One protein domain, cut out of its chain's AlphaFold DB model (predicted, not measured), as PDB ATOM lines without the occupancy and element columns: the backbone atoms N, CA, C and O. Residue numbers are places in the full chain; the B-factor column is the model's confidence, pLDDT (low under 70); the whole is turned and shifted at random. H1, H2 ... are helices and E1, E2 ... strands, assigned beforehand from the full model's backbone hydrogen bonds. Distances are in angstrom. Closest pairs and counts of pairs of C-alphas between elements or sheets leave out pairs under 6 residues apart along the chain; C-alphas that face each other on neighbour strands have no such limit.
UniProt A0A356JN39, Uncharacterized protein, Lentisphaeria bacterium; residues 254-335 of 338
ATOM      1  N   VAL A 254      46.563 -37.216   8.272       66.69
ATOM      2  CA  VAL A 254      46.920 -35.942   7.640       66.69
ATOM      3  C   VAL A 254      47.680 -36.119   6.327       66.69
ATOM      4  O   VAL A 254      47.423 -35.365   5.393       66.69
ATOM      5  N   SER A 255      48.608 -37.077   6.231       65.25
ATOM      6  CA  SER A 255      49.397 -37.279   5.001       65.25
ATOM      7  C   SER A 255      48.824 -38.333   4.070       65.25
ATOM      8  O   SER A 255      49.027 -38.223   2.866       65.25
ATOM      9  N   ASP A 256      48.103 -39.321   4.597       68.69
ATOM     10  CA  ASP A 256      47.761 -40.518   3.829       68.69
ATOM     11  C   ASP A 256      46.264 -40.561   3.505       68.69
ATOM     12  O   ASP A 256      45.876 -41.018   2.434       68.69
ATOM     13  N   VAL A 257      45.405 -40.030   4.384       74.62
ATOM     14  CA  VAL A 257      43.939 -40.087   4.217       74.62
ATOM     15  C   VAL A 257      43.357 -38.753   3.745       74.62
ATOM     16  O   VAL A 257      42.569 -38.721   2.803       74.62
ATOM     17  N   LEU A 258      43.745 -37.642   4.374       76.75
ATOM     18  CA  LEU A 258      43.188 -36.318   4.106       76.75
ATOM     19  C   LEU A 258      43.389 -35.852   2.655       76.75
ATOM     20  O   LEU A 258      42.424 -35.337   2.093       76.75
ATOM     21  N   PRO A 259      44.553 -36.057   2.002       79.25
ATOM     22  CA  PRO A 259      44.703 -35.667   0.604       79.25
ATOM     23  C   PRO A 259      43.720 -36.382  -0.318       79.25
ATOM     24  O   PRO A 259      43.024 -35.726  -1.088       79.25
ATOM     25  N   HIS A 260      43.573 -37.698  -0.155       80.94
ATOM     26  CA  HIS A 260      42.616 -38.487  -0.923       80.94
ATOM     27  C   HIS A 260      41.168 -38.072  -0.627       80.94
ATOM     28  O   HIS A 260      40.367 -37.933  -1.547       80.94
ATOM     29  N   ALA A 261      40.820 -37.827   0.642       83.38
ATOM     30  CA  ALA A 261      39.479 -37.379   1.024       83.38
ATOM     31  C   ALA A 261      39.127 -35.998   0.437       83.38
ATOM     32  O   ALA A 261      37.997 -35.789  -0.001       83.38
ATOM     33  N   LEU A 262      40.090 -35.071   0.397       85.38
ATOM     34  CA  LEU A 262      39.926 -33.762  -0.235       85.38
ATOM     35  C   LEU A 262      39.774 -33.891  -1.752       85.38
ATOM     36  O   LEU A 262      38.887 -33.258  -2.325       85.38
ATOM     37  N   GLU A 263      40.545 -34.766  -2.398       86.38
ATOM     38  CA  GLU A 263      40.404 -35.025  -3.834       86.38
ATOM     39  C   GLU A 263      39.008 -35.551  -4.195       86.38
ATOM     40  O   GLU A 263      38.434 -35.103  -5.188       86.38
ATOM     41  N   GLN A 264      38.411 -36.419  -3.366       87.56
ATOM     42  CA  GLN A 264      37.040 -36.914  -3.578       87.56
ATOM     43  C   GLN A 264      35.981 -35.803  -3.570       87.56
ATOM     44  O   GLN A 264      34.920 -35.966  -4.171       87.56
ATOM     45  N   ILE A 265      36.256 -34.671  -2.918       87.50
ATOM     46  CA  ILE A 265      35.367 -33.501  -2.910       87.50
ATOM     47  C   ILE A 265      35.872 -32.359  -3.806       87.50
ATOM     48  O   ILE A 265      35.376 -31.237  -3.711       87.50
ATOM     49  N   GLY A 266      36.840 -32.635  -4.686       88.81
ATOM     50  CA  GLY A 266      37.355 -31.685  -5.673       88.81
ATOM     51  C   GLY A 266      38.390 -30.690  -5.143       88.81
ATOM     52  O   GLY A 266      38.674 -29.702  -5.816       88.81
ATOM     53  N   LEU A 267      38.961 -30.926  -3.960       88.38
ATOM     54  CA  LEU A 267      40.005 -30.089  -3.366       88.38
ATOM     55  C   LEU A 267      41.376 -30.759  -3.501       88.38
ATOM     56  O   LEU A 267      41.601 -31.858  -3.007       88.38
ATOM     57  N   ARG A 268      42.330 -30.078  -4.141       87.94
ATOM     58  CA  ARG A 268      43.730 -30.527  -4.205       87.94
ATOM     59  C   ARG A 268      44.533 -29.891  -3.091       87.94
ATOM     60  O   ARG A 268      44.545 -28.667  -2.964       87.94
ATOM     61  N   VAL A 269      45.258 -30.703  -2.329       84.62
ATOM     62  CA  VAL A 269      46.022 -30.237  -1.162       84.62
ATOM     63  C   VAL A 269      47.011 -29.125  -1.532       84.62
ATOM     64  O   VAL A 269      46.978 -28.066  -0.914       84.62
ATOM     65  N   ALA A 270      47.773 -29.279  -2.620       85.31
ATOM     66  CA  ALA A 270      48.738 -28.277  -3.093       85.31
ATOM     67  C   ALA A 270      48.125 -26.915  -3.485       85.31
ATOM     68  O   ALA A 270      48.836 -25.917  -3.586       85.31
ATOM     69  N   GLU A 271      46.812 -26.858  -3.715       88.88
ATOM     70  CA  GLU A 271      46.085 -25.654  -4.136       88.88
ATOM     71  C   GLU A 271      45.188 -25.094  -3.015       88.88
ATOM     72  O   GLU A 271      44.748 -23.941  -3.076       88.88
ATOM     73  N   THR A 272      44.951 -25.893  -1.973       88.81
ATOM     74  CA  THR A 272      43.988 -25.619  -0.907       88.81
ATOM     75  C   THR A 272      44.706 -25.088   0.335       88.81
ATOM     76  O   THR A 272      45.664 -25.710   0.795       88.81
ATOM     77  N   PRO A 273      44.280 -23.952   0.906       89.31
ATOM     78  CA  PRO A 273      44.750 -23.516   2.213       89.31
ATOM     79  C   PRO A 273      44.000 -24.259   3.329       89.31
ATOM     80  O   PRO A 273      42.804 -24.539   3.213       89.31
ATOM     81  N   VAL A 274      44.693 -24.550   4.426       86.62
ATOM     82  CA  VAL A 274      44.123 -25.168   5.629       86.62
ATOM     83  C   VAL A 274      44.232 -24.224   6.816       86.62
ATOM     84  O   VAL A 274      45.247 -23.553   7.010       86.62
ATOM     85  N   VAL A 275      43.171 -24.175   7.616       87.75
ATOM     86  CA  VAL A 275      43.124 -23.400   8.854       87.75
ATOM     87  C   VAL A 275      43.147 -24.338  10.047       87.75
ATOM     88  O   VAL A 275      42.441 -25.342  10.064       87.75
ATOM     89  N   ILE A 276      43.950 -23.995  11.045       83.25
ATOM     90  CA  ILE A 276      44.141 -24.744  12.277       83.25
ATOM     91  C   ILE A 276      43.637 -23.892  13.438       83.25
ATOM     92  O   ILE A 276      44.080 -22.757  13.602       83.25
ATOM     93  N   VAL A 277      42.719 -24.432  14.236       83.62
ATOM     94  CA  VAL A 277      42.271 -23.788  15.482       83.62
ATOM     95  C   VAL A 277      43.268 -24.128  16.581       83.62
ATOM     96  O   VAL A 277      43.302 -25.288  16.972       83.62
ATOM     97  N   ASP A 278      44.042 -23.153  17.050       78.81
ATOM     98  CA  ASP A 278      45.165 -23.289  17.992       78.81
ATOM     99  C   ASP A 278      45.080 -22.204  19.084       78.81
ATOM    100  O   ASP A 278      45.824 -21.225  19.086       78.81
ATOM    101  N   ASP A 279      44.119 -22.359  19.999       78.06
ATOM    102  CA  ASP A 279      43.853 -21.418  21.090       78.06
ATOM    103  C   ASP A 279      44.539 -21.880  22.386       78.06
ATOM    104  O   ASP A 279      43.967 -22.578  23.238       78.06
ATOM    105  N   ASN A 280      45.787 -21.437  22.547       70.75
ATOM    106  CA  ASN A 280      46.602 -21.666  23.744       70.75
ATOM    107  C   ASN A 280      45.928 -21.160  25.034       70.75
ATOM    108  O   ASN A 280      46.152 -21.723  26.106       70.75
ATOM    109  N   ARG A 281      45.093 -20.114  24.958       76.94
ATOM    110  CA  ARG A 281      44.453 -19.505  26.137       76.94
ATOM    111  C   ARG A 281      43.335 -20.383  26.688       76.94
ATOM    112  O   ARG A 281      43.066 -20.343  27.886       76.94
ATOM    113  N   ARG A 282      42.684 -21.165  25.825       72.94
ATOM    114  CA  ARG A 282      41.555 -22.043  26.180       72.94
ATOM    115  C   ARG A 282      41.924 -23.525  26.229       72.94
ATOM    116  O   ARG A 282      41.035 -24.364  26.330       72.94
ATOM    117  N   GLY A 283      43.215 -23.855  26.164       63.06
ATOM    118  CA  GLY A 283      43.691 -25.240  26.197       63.06
ATOM    119  C   GLY A 283      43.470 -26.008  24.889       63.06
ATOM    120  O   GLY A 283      43.698 -27.214  24.849       63.06
ATOM    121  N   PHE A 284      43.085 -25.327  23.807       65.12
ATOM    122  CA  PHE A 284      43.051 -25.885  22.453       65.12
ATOM    123  C   PHE A 284      44.415 -25.692  21.801       65.12
ATOM    124  O   PHE A 284      44.544 -25.038  20.778       65.12
ATOM    125  N   SER A 285      45.442 -26.245  22.434       60.56
ATOM    126  CA  SER A 285      46.786 -26.310  21.876       60.56
ATOM    127  C   SER A 285      47.323 -27.702  22.152       60.56
ATOM    128  O   SER A 285      47.313 -28.184  23.283       60.56
ATOM    129  N   HIS A 286      47.734 -28.398  21.100       54.12
ATOM    130  CA  HIS A 286      48.518 -29.614  21.255       54.12
ATOM    131  C   HIS A 286      49.926 -29.287  20.803       54.12
ATOM    132  O   HIS A 286      50.118 -28.775  19.700       54.12
ATOM    133  N   GLY A 287      50.894 -29.584  21.674       46.41
ATOM    134  CA  GLY A 287      52.312 -29.376  21.435       46.41
ATOM    135  C   GLY A 287      52.688 -29.731  19.999       46.41
ATOM    136  O   GLY A 287      52.516 -30.862  19.546       46.41
ATOM    137  N   ILE A 288      53.173 -28.714  19.295       46.97
ATOM    138  CA  ILE A 288      53.812 -28.751  17.984       46.97
ATOM    139  C   ILE A 288      54.778 -29.945  17.946       46.97
ATOM    140  O   ILE A 288      55.916 -29.769  18.361       46.97
ATOM    141  N   ASN A 289      54.383 -31.158  17.514       48.19
ATOM    142  CA  ASN A 289      55.388 -32.136  17.053       48.19
ATOM    143  C   ASN A 289      55.000 -33.413  16.296       48.19
ATOM    144  O   ASN A 289      55.921 -34.155  15.968       48.19
ATOM    145  N   VAL A 290      53.750 -33.709  15.922       45.22
ATOM    146  CA  VAL A 290      53.527 -34.923  15.087       45.22
ATOM    147  C   VAL A 290      52.733 -34.666  13.806       45.22
ATOM    148  O   VAL A 290      53.102 -35.206  12.772       45.22
ATOM    149  N   ALA A 291      51.740 -33.768  13.794       51.16
ATOM    150  CA  ALA A 291      50.925 -33.534  12.592       51.16
ATOM    151  C   ALA A 291      51.437 -32.411  11.659       51.16
ATOM    152  O   ALA A 291      51.294 -32.508  10.442       51.16
ATOM    153  N   ILE A 292      52.078 -31.356  12.184       53.25
ATOM    154  CA  ILE A 292      52.390 -30.135  11.402       53.25
ATOM    155  C   ILE A 292      53.412 -30.388  10.283       53.25
ATOM    156  O   ILE A 292      53.317 -29.793   9.211       53.25
ATOM    157  N   ARG A 293      54.364 -31.317  10.471       55.59
ATOM    158  CA  ARG A 293      55.341 -31.666   9.418       55.59
ATOM    159  C   ARG A 293      54.666 -32.202   8.147       55.59
ATOM    160  O   ARG A 293      55.223 -32.017   7.068       55.59
ATOM    161  N   HIS A 294      53.477 -32.793   8.271       59.66
ATOM    162  CA  HIS A 294      52.703 -33.377   7.173       59.66
ATOM    163  C   HIS A 294      51.741 -32.384   6.502       59.66
ATOM    164  O   HIS A 294      51.291 -32.629   5.387       59.66
ATOM    165  N   LEU A 295      51.477 -31.231   7.127       70.56
ATOM    166  CA  LEU A 295      50.645 -30.166   6.554       70.56
ATOM    167  C   LEU A 295      51.392 -29.309   5.521       70.56
ATOM    168  O   LEU A 295      50.777 -28.487   4.853       70.56
ATOM    169  N   LYS A 296      52.703 -29.521   5.340       67.94
ATOM    170  CA  LYS A 296      53.524 -28.823   4.331       67.94
ATOM    171  C   LYS A 296      53.047 -29.025   2.892       67.94
ATOM    172  O   LYS A 296      53.435 -28.251   2.027       67.94
ATOM    173  N   SER A 297      52.253 -30.063   2.636       76.00
ATOM    174  CA  SER A 297      51.674 -30.305   1.317       76.00
ATOM    175  C   SER A 297      50.571 -29.300   0.969       76.00
ATOM    176  O   SER A 297      50.272 -29.140  -0.212       76.00
ATOM    177  N   PHE A 298      49.952 -28.646   1.965       82.50
ATOM    178  CA  PHE A 298      48.918 -27.635   1.738       82.50
ATOM    179  C   PHE A 298      49.515 -26.349   1.168       82.50
ATOM    180  O   PHE A 298      50.641 -25.976   1.503       82.50
ATOM    181  N   ARG A 299      48.734 -25.627   0.356       86.75
ATOM    182  CA  ARG A 299      49.147 -24.333  -0.216       86.75
ATOM    183  C   ARG A 299      49.547 -23.319   0.861       86.75
ATOM    184  O   ARG A 299      50.464 -22.528   0.667       86.75
ATOM    185  N   GLU A 300      48.807 -23.314   1.962       88.12
ATOM    186  CA  GLU A 300      48.975 -22.404   3.091       88.12
ATOM    187  C   GLU A 300      48.456 -23.092   4.355       88.12
ATOM    188  O   GLU A 300      47.432 -23.774   4.310       88.12
ATOM    189  N   VAL A 301      49.144 -22.888   5.478       85.06
ATOM    190  CA  VAL A 301      48.700 -23.326   6.805       85.06
ATOM    191  C   VAL A 301      48.519 -22.084   7.669       85.06
ATOM    192  O   VAL A 301      49.490 -21.386   7.957       85.06
ATOM    193  N   LYS A 302      47.281 -21.797   8.074       86.31
ATOM    194  CA  LYS A 302      46.933 -20.622   8.878       86.31
ATOM    195  C   LYS A 302      46.456 -21.043  10.264       86.31
ATOM    196  O   LYS A 302      45.528 -21.830  10.370       86.31
ATOM    197  N   HIS A 303      47.040 -20.482  11.316       85.44
ATOM    198  CA  HIS A 303      46.594 -20.703  12.696       85.44
ATOM    199  C   HIS A 303      45.620 -19.597  13.121       85.44
ATOM    200  O   HIS A 303      45.815 -18.437  12.747       85.44
ATOM    201  N   ILE A 304      44.571 -19.957  13.861       87.25
ATOM    202  CA  ILE A 304      43.562 -19.035  14.393       87.25
ATOM    203  C   ILE A 304      43.157 -19.427  15.818       87.25
ATOM    204  O   ILE A 304      43.209 -20.606  16.164       87.25
ATOM    205  N   ASP A 305      42.677 -18.469  16.612       86.06
ATOM    206  CA  ASP A 305      42.038 -18.770  17.896       86.06
ATOM    207  C   ASP A 305      40.568 -19.184  17.692       86.06
ATOM    208  O   ASP A 305      39.972 -18.974  16.631       86.06
ATOM    209  N   LEU A 306      39.929 -19.731  18.733       84.19
ATOM    210  CA  LEU A 306      38.504 -20.088  18.686       84.19
ATOM    211  C   LEU A 306      37.604 -18.890  18.337       84.19
ATOM    212  O   LEU A 306      36.597 -19.056  17.649       84.19
ATOM    213  N   ASP A 307      37.970 -17.686  18.784       87.94
ATOM    214  CA  ASP A 307      37.199 -16.458  18.537       87.94
ATOM    215  C   ASP A 307      37.236 -16.008  17.064       87.94
ATOM    216  O   ASP A 307      36.342 -15.296  16.599       87.94
ATOM    217  N   ASP A 308      38.245 -16.444  16.309       88.38
ATOM    218  CA  ASP A 308      38.435 -16.073  14.906       88.38
ATOM    219  C   ASP A 308      37.597 -16.929  13.945       88.38
ATOM    220  O   ASP A 308      37.381 -16.529  12.799       88.38
ATOM    221  N   ILE A 309      37.080 -18.081  14.400       86.81
ATOM    222  CA  ILE A 309      36.274 -19.004  13.580       86.81
ATOM    223  C   ILE A 309      35.061 -18.282  12.986       86.81
ATOM    224  O   ILE A 309      34.762 -18.435  11.803       86.81
ATOM    225  N   ALA A 310      34.399 -17.439  13.782       86.81
ATOM    226  CA  ALA A 310      33.215 -16.690  13.361       86.81
ATOM    227  C   ALA A 310      33.493 -15.683  12.229       86.81
ATOM    228  O   ALA A 310      32.561 -15.199  11.590       86.81
ATOM    229  N   ARG A 311      34.765 -15.345  11.983       88.25
ATOM    230  CA  ARG A 311      35.202 -14.384  10.959       88.25
ATOM    231  C   ARG A 311      35.888 -15.064   9.776       88.25
ATOM    232  O   ARG A 311      36.433 -14.374   8.914       88.25
ATOM    233  N   LEU A 312      35.913 -16.396   9.745       88.88
ATOM    234  CA  LEU A 312      36.629 -17.129   8.717       88.88
ATOM    235  C   LEU A 312      35.866 -17.100   7.388       88.88
ATOM    236  O   LEU A 312      34.711 -17.511   7.300       88.88
ATOM    237  N   ASP A 313      36.540 -16.649   6.333       89.44
ATOM    238  CA  ASP A 313      36.026 -16.754   4.969       89.44
ATOM    239  C   ASP A 313      36.161 -18.201   4.478       89.44
ATOM    240  O   ASP A 313      37.242 -18.645   4.090       89.44
ATOM    241  N   VAL A 314      35.049 -18.933   4.497       85.06
ATOM    242  CA  VAL A 314      34.982 -20.352   4.114       85.06
ATOM    243  C   VAL A 314      35.235 -20.606   2.626       85.06
ATOM    244  O   VAL A 314      35.558 -21.734   2.255       85.06
ATOM    245  N   TYR A 315      35.113 -19.590   1.765       84.31
ATOM    246  CA  TYR A 315      35.467 -19.716   0.347       84.31
ATOM    247  C   TYR A 315      36.970 -19.585   0.144       84.31
ATOM    248  O   TYR A 315      37.542 -20.240  -0.727       84.31
ATOM    249  N   ARG A 316      37.619 -18.763   0.971       86.88
ATOM    250  CA  ARG A 316      39.074 -18.637   0.983       86.88
ATOM    251  C   ARG A 316      39.753 -19.772   1.746       86.88
ATOM    252  O   ARG A 316      40.843 -20.157   1.351       86.88
ATOM    253  N   TYR A 317      39.128 -20.305   2.795       89.44
ATOM    254  CA  TYR A 317      39.668 -21.365   3.648       89.44
ATOM    255  C   TYR A 317      38.662 -22.518   3.803       89.44
ATOM    256  O   TYR A 317      37.953 -22.598   4.808       89.44
ATOM    257  N   PRO A 318      38.571 -23.419   2.811       87.38
ATOM    258  CA  PRO A 318      37.529 -24.447   2.775       87.38
ATOM    259  C   PRO A 318      37.787 -25.643   3.709       87.38
ATOM    260  O   PRO A 318      36.901 -26.487   3.864       87.38
ATOM    261  N   VAL A 319      38.976 -25.728   4.321       86.69
ATOM    262  CA  VAL A 319      39.380 -26.810   5.231       86.69
ATOM    263  C   VAL A 319      39.737 -26.225   6.596       86.69
ATOM    264  O   VAL A 319      40.698 -25.462   6.716       86.69
ATOM    265  N   LEU A 320      38.981 -26.615   7.624       86.00
ATOM    266  CA  LEU A 320      39.225 -26.243   9.018       86.00
ATOM    267  C   LEU A 320      39.549 -27.492   9.845       86.00
ATOM    268  O   LEU A 320      38.774 -28.453   9.875       86.00
ATOM    269  N   MET A 321      40.681 -27.458  10.544       78.88
ATOM    270  CA  MET A 321      41.163 -28.527  11.410       78.88
ATOM    271  C   MET A 321      41.248 -28.039  12.870       78.88
ATOM    272  O   MET A 321      41.993 -27.104  13.160       78.88
ATOM    273  N   PRO A 322      40.515 -28.645  13.816       69.75
ATOM    274  CA  PRO A 322      40.713 -28.407  15.239       69.75
ATOM    275  C   PRO A 322      42.046 -29.013  15.708       69.75
ATOM    276  O   PRO A 322      42.391 -30.128  15.311       69.75
ATOM    277  N   THR A 323      42.793 -28.334  16.586       61.62
ATOM    278  CA  THR A 323      43.918 -28.982  17.278       61.62
ATOM    279  C   THR A 323      43.383 -29.944  18.335       61.62
ATOM    280  O   THR A 323      42.966 -29.541  19.422       61.62
ATOM    281  N   GLY A 324      43.405 -31.236  18.029       49.81
ATOM    282  CA  GLY A 324      43.095 -32.300  18.973       49.81
ATOM    283  C   GLY A 324      43.560 -33.639  18.425       49.81
ATOM    284  O   GLY A 324      43.453 -33.880  17.227       49.81
ATOM    285  N   GLY A 325      44.061 -34.523  19.289       42.94
ATOM    286  CA  GLY A 325      44.430 -35.904  18.935       42.94
ATOM    287  C   GLY A 325      43.274 -36.775  18.411       42.94
ATOM    288  O   GLY A 325      43.482 -37.946  18.117       42.94
ATOM    289  N   GLU A 326      42.072 -36.217  18.261       36.44
ATOM    290  CA  GLU A 326      40.936 -36.842  17.595       36.44
ATOM    291  C   GLU A 326      40.753 -36.210  16.211       36.44
ATOM    292  O   GLU A 326      40.474 -35.018  16.097       36.44
ATOM    293  N   GLY A 327      40.900 -37.015  15.159       43.22
ATOM    294  CA  GLY A 327      40.867 -36.632  13.744       43.22
ATOM    295  C   GLY A 327      39.548 -36.068  13.200       43.22
ATOM    296  O   GLY A 327      39.008 -36.592  12.229       43.22
ATOM    297  N   LYS A 328      39.014 -35.004  13.798       45.31
ATOM    298  CA  LYS A 328      37.830 -34.283  13.314       45.31
ATOM    299  C   LYS A 328      38.273 -33.251  12.276       45.31
ATOM    300  O   LYS A 328      39.186 -32.487  12.541       45.31
ATOM    301  N   ILE A 329      37.655 -33.226  11.096       52.69
ATOM    302  CA  ILE A 329      37.943 -32.262  10.018       52.69
ATOM    303  C   ILE A 329      36.608 -31.706   9.531       52.69
ATOM    304  O   ILE A 329      35.689 -32.478   9.257       52.69
ATOM    305  N   PHE A 330      36.489 -30.381   9.437       53.09
ATOM    306  CA  PHE A 330      35.262 -29.721   8.988       53.09
ATOM    307  C   PHE A 330      35.429 -29.218   7.552       53.09
ATOM    308  O   PHE A 330      36.377 -28.496   7.243       53.09
ATOM    309  N   LEU A 331      34.493 -29.601   6.677       56.25
ATOM    310  CA  LEU A 331      34.483 -29.251   5.254       56.25
ATOM    311  C   LEU A 331      33.294 -28.329   4.944       56.25
ATOM    312  O   LEU A 331      32.211 -28.464   5.519       56.25
ATOM    313  N   SER A 332      33.480 -27.381   4.027       49.16
ATOM    314  CA  SER A 332      32.510 -26.307   3.744       49.16
ATOM    315  C   SER A 332      31.113 -26.788   3.305       49.16
ATOM    316  O   SER A 332      30.124 -26.108   3.580       49.16
ATOM    317  N   ASN A 333      30.977 -27.995   2.737       45.47
ATOM    318  CA  ASN A 333      29.667 -28.570   2.381       45.47
ATOM    319  C   ASN A 333      28.782 -28.936   3.591       45.47
ATOM    320  O   ASN A 333      27.587 -29.172   3.420       45.47
ATOM    321  N   THR A 334      29.329 -28.939   4.809       43.84
ATOM    322  CA  THR A 334      28.598 -29.254   6.051       43.84
ATOM    323  C   THR A 334      28.111 -28.030   6.837       43.84
ATOM    324  O   THR A 334      27.338 -28.186   7.777       43.84
ATOM    325  N   PHE A 335      28.466 -26.801   6.444       39.56
ATOM    326  CA  PHE A 335      28.104 -25.580   7.190       39.56
ATOM    327  C   PHE A 335      26.727 -24.992   6.842       39.56
ATOM    328  O   PHE A 335      26.375 -23.916   7.314       39.56
TER     329      PHE A 335
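What this domain is: This is residues 254 to 335 of the 338 residues of an uncharacterized protein of Lentisphaeria bacterium (UniProt A0A356JN39). A small parallel sheet, E2, E1, E3 in order, makes the core, grazed by H2 and H3; H1 packs on H2. The 82 printed residues, under half in named elements, run H1, E1, H2, E2, H3, E3: mixed class. The whole is compact, radius of gyration of the C-alphas 12.2 A, spanning 35 by 28 by 20 A.

How they stand to each other: H1, residues 254 to 264, touches H2, residues 292 to 297; C-alphas 255 and 294, the closest, are 5.6 A apart. E1, residues 273 to 277, has parallel neighbours E2, residues 300 to 304, N 274 to O 300 2.8 A, and E3, residues 319 to 322, N 321 to O 275 2.8 A. Right-handed crossovers through H2 and H3, residues 306 to 311, make strand-helix-strand units of E1 and E2 and, split by E1, of E2 and E3. Within hydrogen-bond range are 4 of 7 O i to N i+4 pairs in H1 and 0 in H2 and H3, against 1 and 2 O i to N i+3 pairs.

Where its parts are: H1 begins at C-alpha 254 (46.920, -35.942, 7.640) and E3 ends at C-alpha 322 (40.713, -28.407, 15.239).

The domain as a whole: The printed part has no cut; the link E1 to H2 is long. Residues 322 to 335, among others, have pLDDT under 70.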